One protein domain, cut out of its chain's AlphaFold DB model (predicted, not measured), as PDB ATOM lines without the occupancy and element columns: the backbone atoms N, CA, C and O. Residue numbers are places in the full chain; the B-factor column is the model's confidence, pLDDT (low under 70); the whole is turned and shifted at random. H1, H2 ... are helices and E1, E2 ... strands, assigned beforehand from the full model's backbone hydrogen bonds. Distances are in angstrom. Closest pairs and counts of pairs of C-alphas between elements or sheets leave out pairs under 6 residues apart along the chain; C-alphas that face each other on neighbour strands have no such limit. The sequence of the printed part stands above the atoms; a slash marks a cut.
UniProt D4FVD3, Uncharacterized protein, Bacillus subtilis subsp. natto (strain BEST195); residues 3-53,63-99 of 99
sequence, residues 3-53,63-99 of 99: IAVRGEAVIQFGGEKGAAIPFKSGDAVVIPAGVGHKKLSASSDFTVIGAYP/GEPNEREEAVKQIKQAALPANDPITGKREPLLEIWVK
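What this domain is: This is residues 3 to 53 and 63 to 99 of the 99 residues of an uncharacterized protein of Bacillus subtilis subsp. natto (strain BEST195) (UniProt D4FVD3). Five short strands form a small open cluster, a strongly twisted three-strand sheet and a two-strand ribbon that spread apart like a V from the turns joining them. Two short helices, H1 and H2, lie away from the strands and from each other, and residues 63 to 70 stick out. The printed part has 88 residues, in the order E1 E2 E3 E4 E5 H1 H2; the sheets, E3 E2 E4 and E1 E5, are antiparallel. The class is mixed, helices and strands, with under half of the residues in named elements. The whole is only just loose, close to compact, with a radius of gyration of the C-alphas of 14.6 A, and flat, spanning 38 by 37 by 20 A.

How they stand to each other: Start with E1, residues 3 to 6, antiparallel to E5, residues 47 to 50, at 160 degrees; N 3 and O 49 are within hydrogen-bond range at 2.9 A. Next, E2, residues 8 to 13, forms a hairpin with E3, residues 19 to 24, where N 11 and O 21 are 3.0 A apart. Antiparallel to E2 on its other side is E4, residues 37 to 42, with N 12 and O 38 at 2.8 A. Between E1 and E3 the closest C-alphas, of Ala 4 and Lys 24, are 5.6 A apart. H1, residues 67 to 75, and H2, residues 93 to 97, are apart and not on the three-strand sheet; in both, every O i to N i+4 pair is within hydrogen-bond range.

Where its parts are: Find C-alpha 3 at (94.673, -23.014, -80.989), where E1 begins its 9.2 A. E2 covers 15.7 A, E3 15.8 A, E4 13.7 A, E5 10.2 A. H1 runs 11.8 A from C-alpha 67, and H2 ends at C-alpha 97, (80.146, -30.564, -91.010), after 6.3 A.

The domain as a whole: The C-alphas farthest apart, of Pro 65 and Lys 89, are 39.2 A apart. Residues 54 to 62 are not printed, a gap of 24.3 A between C-alphas 53 and 63. The links E3 to E4 and H1 to H2 are long. Residues 98 to 99 have pLDDT under 70.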
ATOM      1  N   ILE A   3      93.959 -24.194 -80.485       97.19
ATOM      2  CA  ILE A   3      94.673 -23.014 -80.989       97.19
ATOM      3  C   ILE A   3      96.131 -23.141 -80.574       97.19
ATOM      4  O   ILE A   3      96.425 -23.192 -79.377       97.19
ATOM      5  N   ALA A   4      97.044 -23.196 -81.537       97.88
ATOM      6  CA  ALA A   4      98.467 -23.140 -81.246       97.88
ATOM      7  C   ALA A   4      98.858 -21.681 -81.000       97.88
ATOM      8  O   ALA A   4      98.767 -20.834 -81.887       97.88
ATOM      9  N   VAL A   5      99.301 -21.379 -79.782       98.12
ATOM     10  CA  VAL A   5      99.700 -20.014 -79.408       98.12
ATOM     11  C   VAL A   5     101.206 -19.813 -79.503       98.12
ATOM     12  O   VAL A   5     101.662 -18.696 -79.725       98.12
ATOM     13  N   ARG A   6     101.997 -20.886 -79.412       98.44
ATOM     14  CA  ARG A   6     103.459 -20.825 -79.504       98.44
ATOM     15  C   ARG A   6     104.041 -22.138 -80.022       98.44
ATOM     16  O   ARG A   6     103.450 -23.190 -79.787       98.44
ATOM     17  N   GLY A   7     105.192 -22.053 -80.688       98.44
ATOM     18  CA  GLY A   7     105.933 -23.198 -81.212       98.44
ATOM     19  C   GLY A   7     105.228 -23.888 -82.380       98.44
ATOM     20  O   GLY A   7     104.303 -23.352 -82.992       98.44
ATOM     21  N   GLU A   8     105.679 -25.098 -82.673       98.69
ATOM     22  CA  GLU A   8     105.146 -25.994 -83.701       98.69
ATOM     23  C   GLU A   8     105.055 -27.445 -83.216       98.69
ATOM     24  O   GLU A   8     105.790 -27.866 -82.313       98.69
ATOM     25  N   ALA A   9     104.142 -28.199 -83.821       98.56
ATOM     26  CA  ALA A   9     103.876 -29.602 -83.559       98.56
ATOM     27  C   ALA A   9     103.386 -30.329 -84.817       98.56
ATOM     28  O   ALA A   9     102.935 -29.717 -85.782       98.56
ATOM     29  N   VAL A  10     103.424 -31.661 -84.778       98.56
ATOM     30  CA  VAL A  10     102.653 -32.511 -85.691       98.56
ATOM     31  C   VAL A  10     101.576 -33.205 -84.870       98.56
ATOM     32  O   VAL A  10     101.882 -33.954 -83.935       98.56
ATOM     33  N   ILE A  11     100.315 -32.947 -85.210       98.25
ATOM     34  CA  ILE A  11      99.153 -33.494 -84.508       98.25
ATOM     35  C   ILE A  11      98.432 -34.475 -85.429       98.25
ATOM     36  O   ILE A  11      98.103 -34.153 -86.567       98.25
ATOM     37  N   GLN A  12      98.186 -35.684 -84.934       98.19
ATOM     38  CA  GLN A  12      97.359 -36.679 -85.605       98.19
ATOM     39  C   GLN A  12      95.895 -36.486 -85.214       98.19
ATOM     40  O   GLN A  12      95.607 -36.419 -84.022       98.19
ATOM     41  N   PHE A  13      94.977 -36.451 -86.181       96.25
ATOM     42  CA  PHE A  13      93.532 -36.324 -85.958       96.25
ATOM     43  C   PHE A  13      92.771 -37.522 -86.531       96.25
ATOM     44  O   PHE A  13      92.983 -37.888 -87.684       96.25
ATOM     45  N   GLY A  14      91.846 -38.099 -85.758       93.69
ATOM     46  CA  GLY A  14      90.992 -39.212 -86.202       93.69
ATOM     47  C   GLY A  14      91.480 -40.614 -85.807       93.69
ATOM     48  O   GLY A  14      91.104 -41.596 -86.443       93.69
ATOM     49  N   GLY A  15      92.303 -40.725 -84.759       90.75
ATOM     50  CA  GLY A  15      92.818 -42.005 -84.250       90.75
ATOM     51  C   GLY A  15      94.023 -42.540 -85.031       90.75
ATOM     52  O   GLY A  15      94.658 -41.803 -85.777       90.75
ATOM     53  N   GLU A  16      94.345 -43.826 -84.867       91.44
ATOM     54  CA  GLU A  16      95.581 -44.442 -85.398       91.44
ATOM     55  C   GLU A  16      95.698 -44.403 -86.934       91.44
ATOM     56  O   GLU A  16      96.799 -44.339 -87.473       91.44
ATOM     57  N   LYS A  17      94.565 -44.390 -87.651       93.88
ATOM     58  CA  LYS A  17      94.509 -44.210 -89.118       93.88
ATOM     59  C   LYS A  17      94.280 -42.751 -89.534       93.88
ATOM     60  O   LYS A  17      93.978 -42.474 -90.692       93.88
ATOM     61  N   GLY A  18      94.355 -41.839 -88.573       95.38
ATOM     62  CA  GLY A  18      94.103 -40.420 -88.732       95.38
ATOM     63  C   GLY A  18      95.223 -39.679 -89.456       95.38
ATOM     64  O   GLY A  18      96.362 -40.148 -89.517       95.38
ATOM     65  N   ALA A  19      94.901 -38.493 -89.970       96.19
ATOM     66  CA  ALA A  19      95.852 -37.645 -90.679       96.19
ATOM     67  C   ALA A  19      96.803 -36.945 -89.700       96.19
ATOM     68  O   ALA A  19      96.353 -36.362 -88.712       96.19
ATOM     69  N   ALA A  20      98.104 -36.974 -89.996       97.94
ATOM     70  CA  ALA A  20      99.120 -36.192 -89.300       97.94
ATOM     71  C   ALA A  20      99.270 -34.827 -89.979       97.94
ATOM     72  O   ALA A  20      99.617 -34.752 -91.157       97.94
ATOM     73  N   ILE A  21      98.990 -33.758 -89.242       98.12
ATOM     74  CA  ILE A  21      98.920 -32.398 -89.773       98.12
ATOM     75  C   ILE A  21      99.926 -31.519 -89.012       98.12
ATOM     76  O   ILE A  21      99.916 -31.527 -87.775       98.12
ATOM     77  N   PRO A  22     100.803 -30.772 -89.712       98.44
ATOM     78  CA  PRO A  22     101.611 -29.723 -89.095       98.44
ATOM     79  C   PRO A  22     100.716 -28.655 -88.461       98.44
ATOM     80  O   PRO A  22      99.755 -28.207 -89.079       98.44
ATOM     81  N   PHE A  23     101.033 -28.252 -87.236       98.44
ATOM     82  CA  PHE A  23     100.240 -27.310 -86.455       98.44
ATOM     83  C   PHE A  23     101.169 -26.374 -85.682       98.44
ATOM     84  O   PHE A  23     101.933 -26.822 -84.825       98.44
ATOM     85  N   LYS A  24     101.140 -25.080 -85.994       98.56
ATOM     86  CA  LYS A  24     102.085 -24.082 -85.470       98.56
ATOM     87  C   LYS A  24     101.388 -22.836 -84.947       98.56
ATOM     88  O   LYS A  24     100.205 -22.633 -85.179       98.56
ATOM     89  N   SER A  25     102.135 -21.997 -84.232       98.44
ATOM     90  CA  SER A  25     101.647 -20.722 -83.695       98.44
ATOM     91  C   SER A  25     100.844 -19.929 -84.737       98.44
ATOM     92  O   SER A  25     101.315 -19.701 -85.852       98.44
ATOM     93  N   GLY A  26      99.627 -19.536 -84.354       97.12
ATOM     94  CA  GLY A  26      98.657 -18.855 -85.214       97.12
ATOM     95  C   GLY A  26      97.631 -19.786 -85.864       97.12
ATOM     96  O   GLY A  26      96.563 -19.316 -86.256       97.12
ATOM     97  N   ASP A  27      97.897 -21.091 -85.926       97.62
ATOM     98  CA  ASP A  27      96.941 -22.056 -86.456       97.62
ATOM     99  C   ASP A  27      95.821 -22.339 -85.444       97.62
ATOM    100  O   ASP A  27      96.028 -22.447 -84.228       97.62
ATOM    101  N   ALA A  28      94.619 -22.546 -85.977       95.06
ATOM    102  CA  ALA A  28      93.463 -23.009 -85.229       95.06
ATOM    103  C   ALA A  28      92.792 -24.171 -85.963       95.06
ATOM    104  O   ALA A  28      92.709 -24.189 -87.190       95.06
ATOM    105  N   VAL A  29      92.282 -25.138 -85.201       93.75
ATOM    106  CA  VAL A  29      91.538 -26.280 -85.738       93.75
ATOM    107  C   VAL A  29      90.234 -26.479 -84.977       93.75
ATOM    108  O   VAL A  29      90.193 -26.561 -83.742       93.75
ATOM    109  N   VAL A  30      89.141 -26.578 -85.730       91.75
ATOM    110  CA  VAL A  30      87.827 -26.951 -85.206       91.75
ATOM    111  C   VAL A  30      87.654 -28.456 -85.401       91.75
ATOM    112  O   VAL A  30      87.840 -28.975 -86.496       91.75
ATOM    113  N   ILE A  31      87.337 -29.159 -84.316       90.75
ATOM    114  CA  ILE A  31      87.332 -30.623 -84.258       90.75
ATOM    115  C   ILE A  31      85.896 -31.079 -83.958       90.75
ATOM    116  O   ILE A  31      85.367 -30.664 -82.922       90.75
ATOM    117  N   PRO A  32      85.262 -31.887 -84.828       88.31
ATOM    118  CA  PRO A  32      83.951 -32.470 -84.556       88.31
ATOM    119  C   PRO A  32      83.968 -33.409 -83.343       88.31
ATOM    120  O   PRO A  32      84.994 -34.012 -83.017       88.31
ATOM    121  N   ALA A  33      82.809 -33.587 -82.704       88.62
ATOM    122  CA  ALA A  33      82.652 -34.588 -81.652       88.62
ATOM    123  C   ALA A  33      83.033 -35.990 -82.165       88.62
ATOM    124  O   ALA A  33      82.705 -36.371 -83.287       88.62
ATOM    125  N   GLY A  34      83.745 -36.758 -81.338       88.06
ATOM    126  CA  GLY A  34      84.216 -38.105 -81.684       88.06
ATOM    127  C   GLY A  34      85.551 -38.170 -82.429       88.06
ATOM    128  O   GLY A  34      86.080 -39.265 -82.616       88.06
ATOM    129  N   VAL A  35      86.143 -37.034 -82.805       90.62
ATOM    130  CA  VAL A  35      87.486 -37.000 -83.398       90.62
ATOM    131  C   VAL A  35      88.536 -36.835 -82.297       90.62
ATOM    132  O   VAL A  35      88.663 -35.780 -81.678       90.62
ATOM    133  N   GLY A  36      89.317 -37.891 -82.065       90.56
ATOM    134  CA  GLY A  36      90.490 -37.838 -81.190       90.56
ATOM    135  C   GLY A  36      91.663 -37.108 -81.846       90.56
ATOM    136  O   GLY A  36      91.780 -37.095 -83.074       90.56
ATOM    137  N   HIS A  37      92.555 -36.544 -81.031       94.38
ATOM    138  CA  HIS A  37      93.815 -35.967 -81.493       94.38
ATOM    139  C   HIS A  37      94.996 -36.439 -80.637       94.38
ATOM    140  O   HIS A  37      94.841 -36.683 -79.442       94.38
ATOM    141  N   LYS A  38      96.178 -36.579 -81.244       95.62
ATOM    142  CA  LYS A  38      97.399 -37.076 -80.594       95.62
ATOM    143  C   LYS A  38      98.604 -36.264 -81.046       95.62
ATOM    144  O   LYS A  38      98.852 -36.123 -82.241       95.62
ATOM    145  N   LYS A  39      99.379 -35.749 -80.093       97.19
ATOM    146  CA  LYS A  39     100.659 -35.090 -80.378       97.19
ATOM    147  C   LYS A  39     101.689 -36.146 -80.786       97.19
ATOM    148  O   LYS A  39     102.016 -37.004 -79.971       97.19
ATOM    149  N   LEU A  40     102.202 -36.071 -82.014       98.19
ATOM    150  CA  LEU A  40     103.262 -36.961 -82.502       98.19
ATOM    151  C   LEU A  40     104.653 -36.383 -82.223       98.19
ATOM    152  O   LEU A  40     105.537 -37.084 -81.741       98.19
ATOM    153  N   SER A  41     104.830 -35.090 -82.479       98.62
ATOM    154  CA  SER A  41     106.053 -34.344 -82.181       98.62
ATOM    155  C   SER A  41     105.711 -32.897 -81.840       98.62
ATOM    156  O   SER A  41     104.627 -32.418 -82.176       98.62
ATOM    157  N   ALA A  42     106.613 -32.214 -81.138       98.56
ATOM    158  CA  ALA A  42     106.507 -30.786 -80.873       98.56
ATOM    159  C   ALA A  42     107.866 -30.174 -80.534       98.56
ATOM    160  O   ALA A  42     108.714 -30.825 -79.922       98.56
ATOM    161  N   SER A  43     108.022 -28.906 -80.899       98.56
ATOM    162  CA  SER A  43     109.039 -28.005 -80.351       98.56
ATOM    163  C   SER A  43     108.919 -27.884 -78.824       98.56
ATOM    164  O   SER A  43     107.859 -28.126 -78.239       98.56
ATOM    165  N   SER A  44     110.020 -27.517 -78.165       98.31
ATOM    166  CA  SER A  44     110.096 -27.438 -76.700       98.31
ATOM    167  C   SER A  44     109.208 -26.349 -76.095       98.31
ATOM    168  O   SER A  44     108.836 -26.454 -74.930       98.31
ATOM    169  N   ASP A  45     108.852 -25.325 -76.871       98.44
ATOM    170  CA  ASP A  45     108.005 -24.215 -76.446       98.44
ATOM    171  C   ASP A  45     106.565 -24.301 -76.977       98.44
ATOM    172  O   ASP A  45     105.795 -23.342 -76.849       98.44
ATOM    173  N   PHE A  46     106.182 -25.454 -77.539       98.56
ATOM    174  CA  PHE A  46     104.841 -25.662 -78.065       98.56
ATOM    175  C   PHE A  46     103.775 -25.495 -76.981       98.56
ATOM    176  O   PHE A  46     103.768 -26.198 -75.969       98.56
ATOM    177  N   THR A  47     102.840 -24.578 -77.224       98.12
ATOM    178  CA  THR A  47     101.735 -24.269 -76.314       98.12
ATOM    179  C   THR A  47     100.429 -24.239 -77.099       98.12
ATOM    180  O   THR A  47     100.330 -23.564 -78.127       98.12
ATOM    181  N   VAL A  48      99.414 -24.946 -76.597       97.25
ATOM    182  CA  VAL A  48      98.092 -25.066 -77.225       97.25
ATOM    183  C   VAL A  48      96.987 -24.746 -76.225       97.25
ATOM    184  O   VAL A  48      97.059 -25.138 -75.063       97.25
ATOM    185  N   ILE A  49      95.954 -24.047 -76.689       95.31
ATOM    186  CA  ILE A  49      94.739 -23.768 -75.925       95.31
ATOM    187  C   ILE A  49      93.606 -24.633 -76.469       95.31
ATOM    188  O   ILE A  49      93.344 -24.641 -77.674       95.31
ATOM    189  N   GLY A  50      92.922 -25.339 -75.570       92.00
ATOM    190  CA  GLY A  50      91.642 -25.981 -75.848       92.00
ATOM    191  C   GLY A  50      90.488 -25.044 -75.506       92.00
ATOM    192  O   GLY A  50      90.470 -24.448 -74.433       92.00
ATOM    193  N   ALA A  51      89.520 -24.920 -76.411       89.12
ATOM    194  CA  ALA A  51      88.318 -24.117 -76.193       89.12
ATOM    195  C   ALA A  51      87.048 -24.897 -76.549       89.12
ATOM    196  O   ALA A  51      86.977 -25.566 -77.591       89.12
ATOM    197  N   TYR A  52      86.042 -24.772 -75.683       85.88
ATOM    198  CA  TYR A  52      84.742 -25.426 -75.789       85.88
ATOM    199  C   TYR A  52      83.641 -24.358 -75.904       85.88
ATOM    200  O   TYR A  52      83.553 -23.483 -75.036       85.88
ATOM    201  N   PRO A  53      82.817 -24.381 -76.969       81.31
ATOM    202  CA  PRO A  53      81.754 -23.399 -77.167       81.31
ATOM    203  C   PRO A  53      80.794 -23.329 -75.974       81.31
ATOM    204  O   PRO A  53      80.386 -24.354 -75.440       81.31
ATOM    205  N   GLY A  63      89.443 -44.530 -71.521       85.25
ATOM    206  CA  GLY A  63      89.472 -45.845 -72.156       85.25
ATOM    207  C   GLY A  63      89.007 -46.976 -71.239       85.25
ATOM    208  O   GLY A  63      89.330 -48.133 -71.511       85.25
ATOM    209  N   GLU A  64      88.260 -46.666 -70.178       91.12
ATOM    210  CA  GLU A  64      87.696 -47.670 -69.280       91.12
ATOM    211  C   GLU A  64      86.691 -48.577 -70.014       91.12
ATOM    212  O   GLU A  64      86.044 -48.158 -70.991       91.12
ATOM    213  N   PRO A  65      86.515 -49.832 -69.555       88.25
ATOM    214  CA  PRO A  65      85.497 -50.717 -70.102       88.25
ATOM    215  C   PRO A  65      84.120 -50.032 -70.127       88.25
ATOM    216  O   PRO A  65      83.693 -49.438 -69.141       88.25
ATOM    217  N   ASN A  66      83.415 -50.145 -71.258       88.12
ATOM    218  CA  ASN A  66      82.099 -49.545 -71.556       88.12
ATOM    219  C   ASN A  66      82.073 -48.048 -71.922       88.12
ATOM    220  O   ASN A  66      81.103 -47.623 -72.556       88.12
ATOM    221  N   GLU A  67      83.127 -47.261 -71.663       92.00
ATOM    222  CA  GLU A  67      83.134 -45.828 -72.029       92.00
ATOM    223  C   GLU A  67      82.940 -45.614 -73.527       92.00
ATOM    224  O   GLU A  67      82.284 -44.665 -73.952       92.00
ATOM    225  N   ARG A  68      83.485 -46.515 -74.351       89.75
ATOM    226  CA  ARG A  68      83.379 -46.414 -75.808       89.75
ATOM    227  C   ARG A  68      81.930 -46.482 -76.286       89.75
ATOM    228  O   ARG A  68      81.548 -45.716 -77.167       89.75
ATOM    229  N   GLU A  69      81.139 -47.412 -75.761       92.25
ATOM    230  CA  GLU A  69      79.753 -47.599 -76.202       92.25
ATOM    231  C   GLU A  69      78.880 -46.408 -75.810       92.25
ATOM    232  O   GLU A  69      78.051 -45.951 -76.602       92.25
ATOM    233  N   GLU A  70      79.096 -45.880 -74.606       91.81
ATOM    234  CA  GLU A  70      78.425 -44.680 -74.122       91.81
ATOM    235  C   GLU A  70      78.845 -43.441 -74.923       91.81
ATOM    236  O   GLU A  70      77.984 -42.721 -75.435       91.81
ATOM    237  N   ALA A  71      80.150 -43.250 -75.134       91.56
ATOM    238  CA  ALA A  71      80.688 -42.135 -75.906       91.56
ATOM    239  C   ALA A  71      80.114 -42.117 -77.328       91.56
ATOM    240  O   ALA A  71      79.693 -41.071 -77.814       91.56
ATOM    241  N   VAL A  72      80.009 -43.276 -77.993       91.69
ATOM    242  CA  VAL A  72      79.404 -43.377 -79.334       91.69
ATOM    243  C   VAL A  72      77.943 -42.913 -79.343       91.69
ATOM    244  O   VAL A  72      77.507 -42.303 -80.321       91.69
ATOM    245  N   LYS A  73      77.173 -43.171 -78.279       92.50
ATOM    246  CA  LYS A  73      75.792 -42.672 -78.153       92.50
ATOM    247  C   LYS A  73      75.767 -41.162 -77.906       92.50
ATOM    248  O   LYS A  73      74.993 -40.467 -78.559       92.50
ATOM    249  N   GLN A  74      76.631 -40.659 -77.026       91.25
ATOM    250  CA  GLN A  74      76.724 -39.237 -76.669       91.25
ATOM    251  C   GLN A  74      77.201 -38.364 -77.835       91.25
ATOM    252  O   GLN A  74      76.630 -37.306 -78.078       91.25
ATOM    253  N   ILE A  75      78.175 -38.827 -78.624       91.12
ATOM    254  CA  ILE A  75      78.682 -38.112 -79.807       91.12
ATOM    255  C   ILE A  75      77.550 -37.806 -80.797       91.12
ATOM    256  O   ILE A  75      77.497 -36.706 -81.337       91.12
ATOM    257  N   LYS A  76      76.604 -38.735 -80.994       88.94
ATOM    258  CA  LYS A  76      75.437 -38.525 -81.875       88.94
ATOM    259  C   LYS A  76      74.470 -37.452 -81.365       88.94
ATOM    260  O   LYS A  76      73.665 -36.951 -82.139       88.94
ATOM    261  N   GLN A  77      74.513 -37.154 -80.070       89.06
ATOM    262  CA  GLN A  77      73.661 -36.167 -79.404       89.06
ATOM    263  C   GLN A  77      74.380 -34.828 -79.200       89.06
ATOM    264  O   GLN A  77      73.758 -33.864 -78.756       89.06
ATOM    265  N   ALA A  78      75.678 -34.755 -79.512       87.12
ATOM    266  CA  ALA A  78      76.462 -33.543 -79.354       87.12
ATOM    267  C   ALA A  78      75.908 -32.439 -80.262       87.12
ATOM    268  O   ALA A  78      75.861 -32.573 -81.486       87.12
ATOM    269  N   ALA A  79      75.485 -31.338 -79.644       85.62
ATOM    270  CA  ALA A  79      74.979 -30.191 -80.373       85.62
ATOM    271  C   ALA A  79      76.090 -29.546 -81.210       85.62
ATOM    272  O   ALA A  79      77.235 -29.406 -80.774       85.62
ATOM    273  N   LEU A  80      75.721 -29.099 -82.407       85.44
ATOM    274  CA  LEU A  80      76.581 -28.250 -83.217       85.44
ATOM    275  C   LEU A  80      76.720 -26.878 -82.537       85.44
ATOM    276  O   LEU A  80      75.751 -26.386 -81.946       85.44
ATOM    277  N   PRO A  81      77.899 -26.235 -82.607       85.38
ATOM    278  CA  PRO A  81      78.054 -24.887 -82.083       85.38
ATOM    279  C   PRO A  81      77.134 -23.916 -82.830       85.38
ATOM    280  O   PRO A  81      76.932 -24.035 -84.038       85.38
ATOM    281  N   ALA A  82      76.590 -22.931 -82.109       85.44
ATOM    282  CA  ALA A  82      75.677 -21.945 -82.691       85.44
ATOM    283  C   ALA A  82      76.344 -21.091 -83.786       85.44
ATOM    284  O   ALA A  82      75.686 -20.723 -84.757       85.44
ATOM    285  N   ASN A  83      77.641 -20.813 -83.625       87.69
ATOM    286  CA  ASN A  83      78.474 -20.068 -84.563       87.69
ATOM    287  C   ASN A  83      79.821 -20.775 -84.759       87.69
ATOM    288  O   ASN A  83      80.313 -21.453 -83.854       87.69
ATOM    289  N   ASP A  84      80.435 -20.565 -85.918       89.00
ATOM    290  CA  ASP A  84      81.823 -20.907 -86.196       89.00
ATOM    291  C   ASP A  84      82.737 -20.161 -85.206       89.00
ATOM    292  O   ASP A  84      82.701 -18.927 -85.146       89.00
ATOM    293  N   PRO A  85      83.561 -20.870 -84.415       87.31
ATOM    294  CA  PRO A  85      84.422 -20.237 -83.425       87.31
ATOM    295  C   PRO A  85      85.592 -19.451 -84.044       87.31
ATOM    296  O   PRO A  85      86.282 -18.742 -83.319       87.31
ATOM    297  N   ILE A  86      85.827 -19.576 -85.354       88.62
ATOM    298  CA  ILE A  86      86.837 -18.823 -86.101       88.62
ATOM    299  C   ILE A  86      86.239 -17.540 -86.676       88.62
ATOM    300  O   ILE A  86      86.772 -16.455 -86.463       88.62
ATOM    301  N   THR A  87      85.135 -17.650 -87.418       89.25
ATOM    302  CA  THR A  87      84.569 -16.507 -88.156       89.25
ATOM    303  C   THR A  87      83.502 -15.744 -87.369       89.25
ATOM    304  O   THR A  87      83.117 -14.643 -87.766       89.25
ATOM    305  N   GLY A  88      82.986 -16.324 -86.281       88.38
ATOM    306  CA  GLY A  88      81.865 -15.793 -85.502       88.38
ATOM    307  C   GLY A  88      80.508 -15.887 -86.208       88.38
ATOM    308  O   GLY A  88      79.487 -15.543 -85.613       88.38
ATOM    309  N   LYS A  89      80.472 -16.356 -87.459       87.81
ATOM    310  CA  LYS A  89      79.256 -16.556 -88.253       87.81
ATOM    311  C   LYS A  89      78.829 -18.015 -88.187       87.81
ATOM    312  O   LYS A  89      79.645 -18.893 -87.958       87.81
ATOM    313  N   ARG A  90      77.550 -18.306 -88.406       79.88
ATOM    314  CA  ARG A  90      77.056 -19.693 -88.409       79.88
ATOM    315  C   ARG A  90      77.645 -20.541 -89.550       79.88
ATOM    316  O   ARG A  90      77.912 -21.726 -89.374       79.88
ATOM    317  N   GLU A  91      77.894 -19.918 -90.691       81.25
ATOM    318  CA  GLU A  91      78.607 -20.474 -91.847       81.25
ATOM    319  C   GLU A  91      80.039 -19.910 -91.872       81.25
ATOM    320  O   GLU A  91      80.230 -18.768 -91.438       81.25
ATOM    321  N   PRO A  92      81.058 -20.648 -92.362       84.00
ATOM    322  CA  PRO A  92      80.995 -21.869 -93.183       84.00
ATOM    323  C   PRO A  92      81.030 -23.195 -92.406       84.00
ATOM    324  O   PRO A  92      80.891 -24.256 -93.010       84.00
ATOM    325  N   LEU A  93      81.217 -23.182 -91.083       84.94
ATOM    326  CA  LEU A  93      81.424 -24.410 -90.301       84.94
ATOM    327  C   LEU A  93      80.336 -25.476 -90.523       84.94
ATOM    328  O   LEU A  93      80.651 -26.651 -90.706       84.94
ATOM    329  N   LEU A  94      79.063 -25.070 -90.537       82.06
ATOM    330  CA  LEU A  94      77.957 -26.002 -90.766       82.06
ATOM    331  C   LEU A  94      77.957 -26.593 -92.182       82.06
ATOM    332  O   LEU A  94      77.610 -27.756 -92.347       82.06
ATOM    333  N   GLU A  95      78.404 -25.858 -93.198       83.88
ATOM    334  CA  GLU A  95      78.488 -26.392 -94.566       83.88
ATOM    335  C   GLU A  95      79.527 -27.517 -94.681       83.88
ATOM    336  O   GLU A  95      79.374 -28.445 -95.477       83.88
ATOM    337  N   ILE A  96      80.584 -27.445 -93.869       82.44
ATOM    338  CA  ILE A  96      81.669 -28.431 -93.843       82.44
ATOM    339  C   ILE A  96      81.257 -29.671 -93.035       82.44
ATOM    340  O   ILE A  96      81.665 -30.781 -93.374       82.44
ATOM    341  N   TRP A  97      80.472 -29.497 -91.967       81.25
ATOM    342  CA  TRP A  97      80.146 -30.564 -91.010       81.25
ATOM    343  C   TRP A  97      78.857 -31.332 -91.298       81.25
ATOM    344  O   TRP A  97      78.712 -32.445 -90.808       81.25
ATOM    345  N   VAL A  98      77.921 -30.768 -92.063       67.94
ATOM    346  CA  VAL A  98      76.611 -31.392 -92.335       67.94
ATOM    347  C   VAL A  98      76.659 -32.286 -93.595       67.94
ATOM    348  O   VAL A  98      75.631 -32.571 -94.204       67.94
ATOM    349  N   LYS A  99      77.854 -32.741 -93.995       49.16
ATOM    350  CA  LYS A  99      78.048 -33.746 -95.053       49.16
ATOM    351  C   LYS A  99      78.099 -35.163 -94.501       49.16
ATOM    352  O   LYS A  99      78.761 -35.365 -93.461       49.16
TER     353      LYS A  99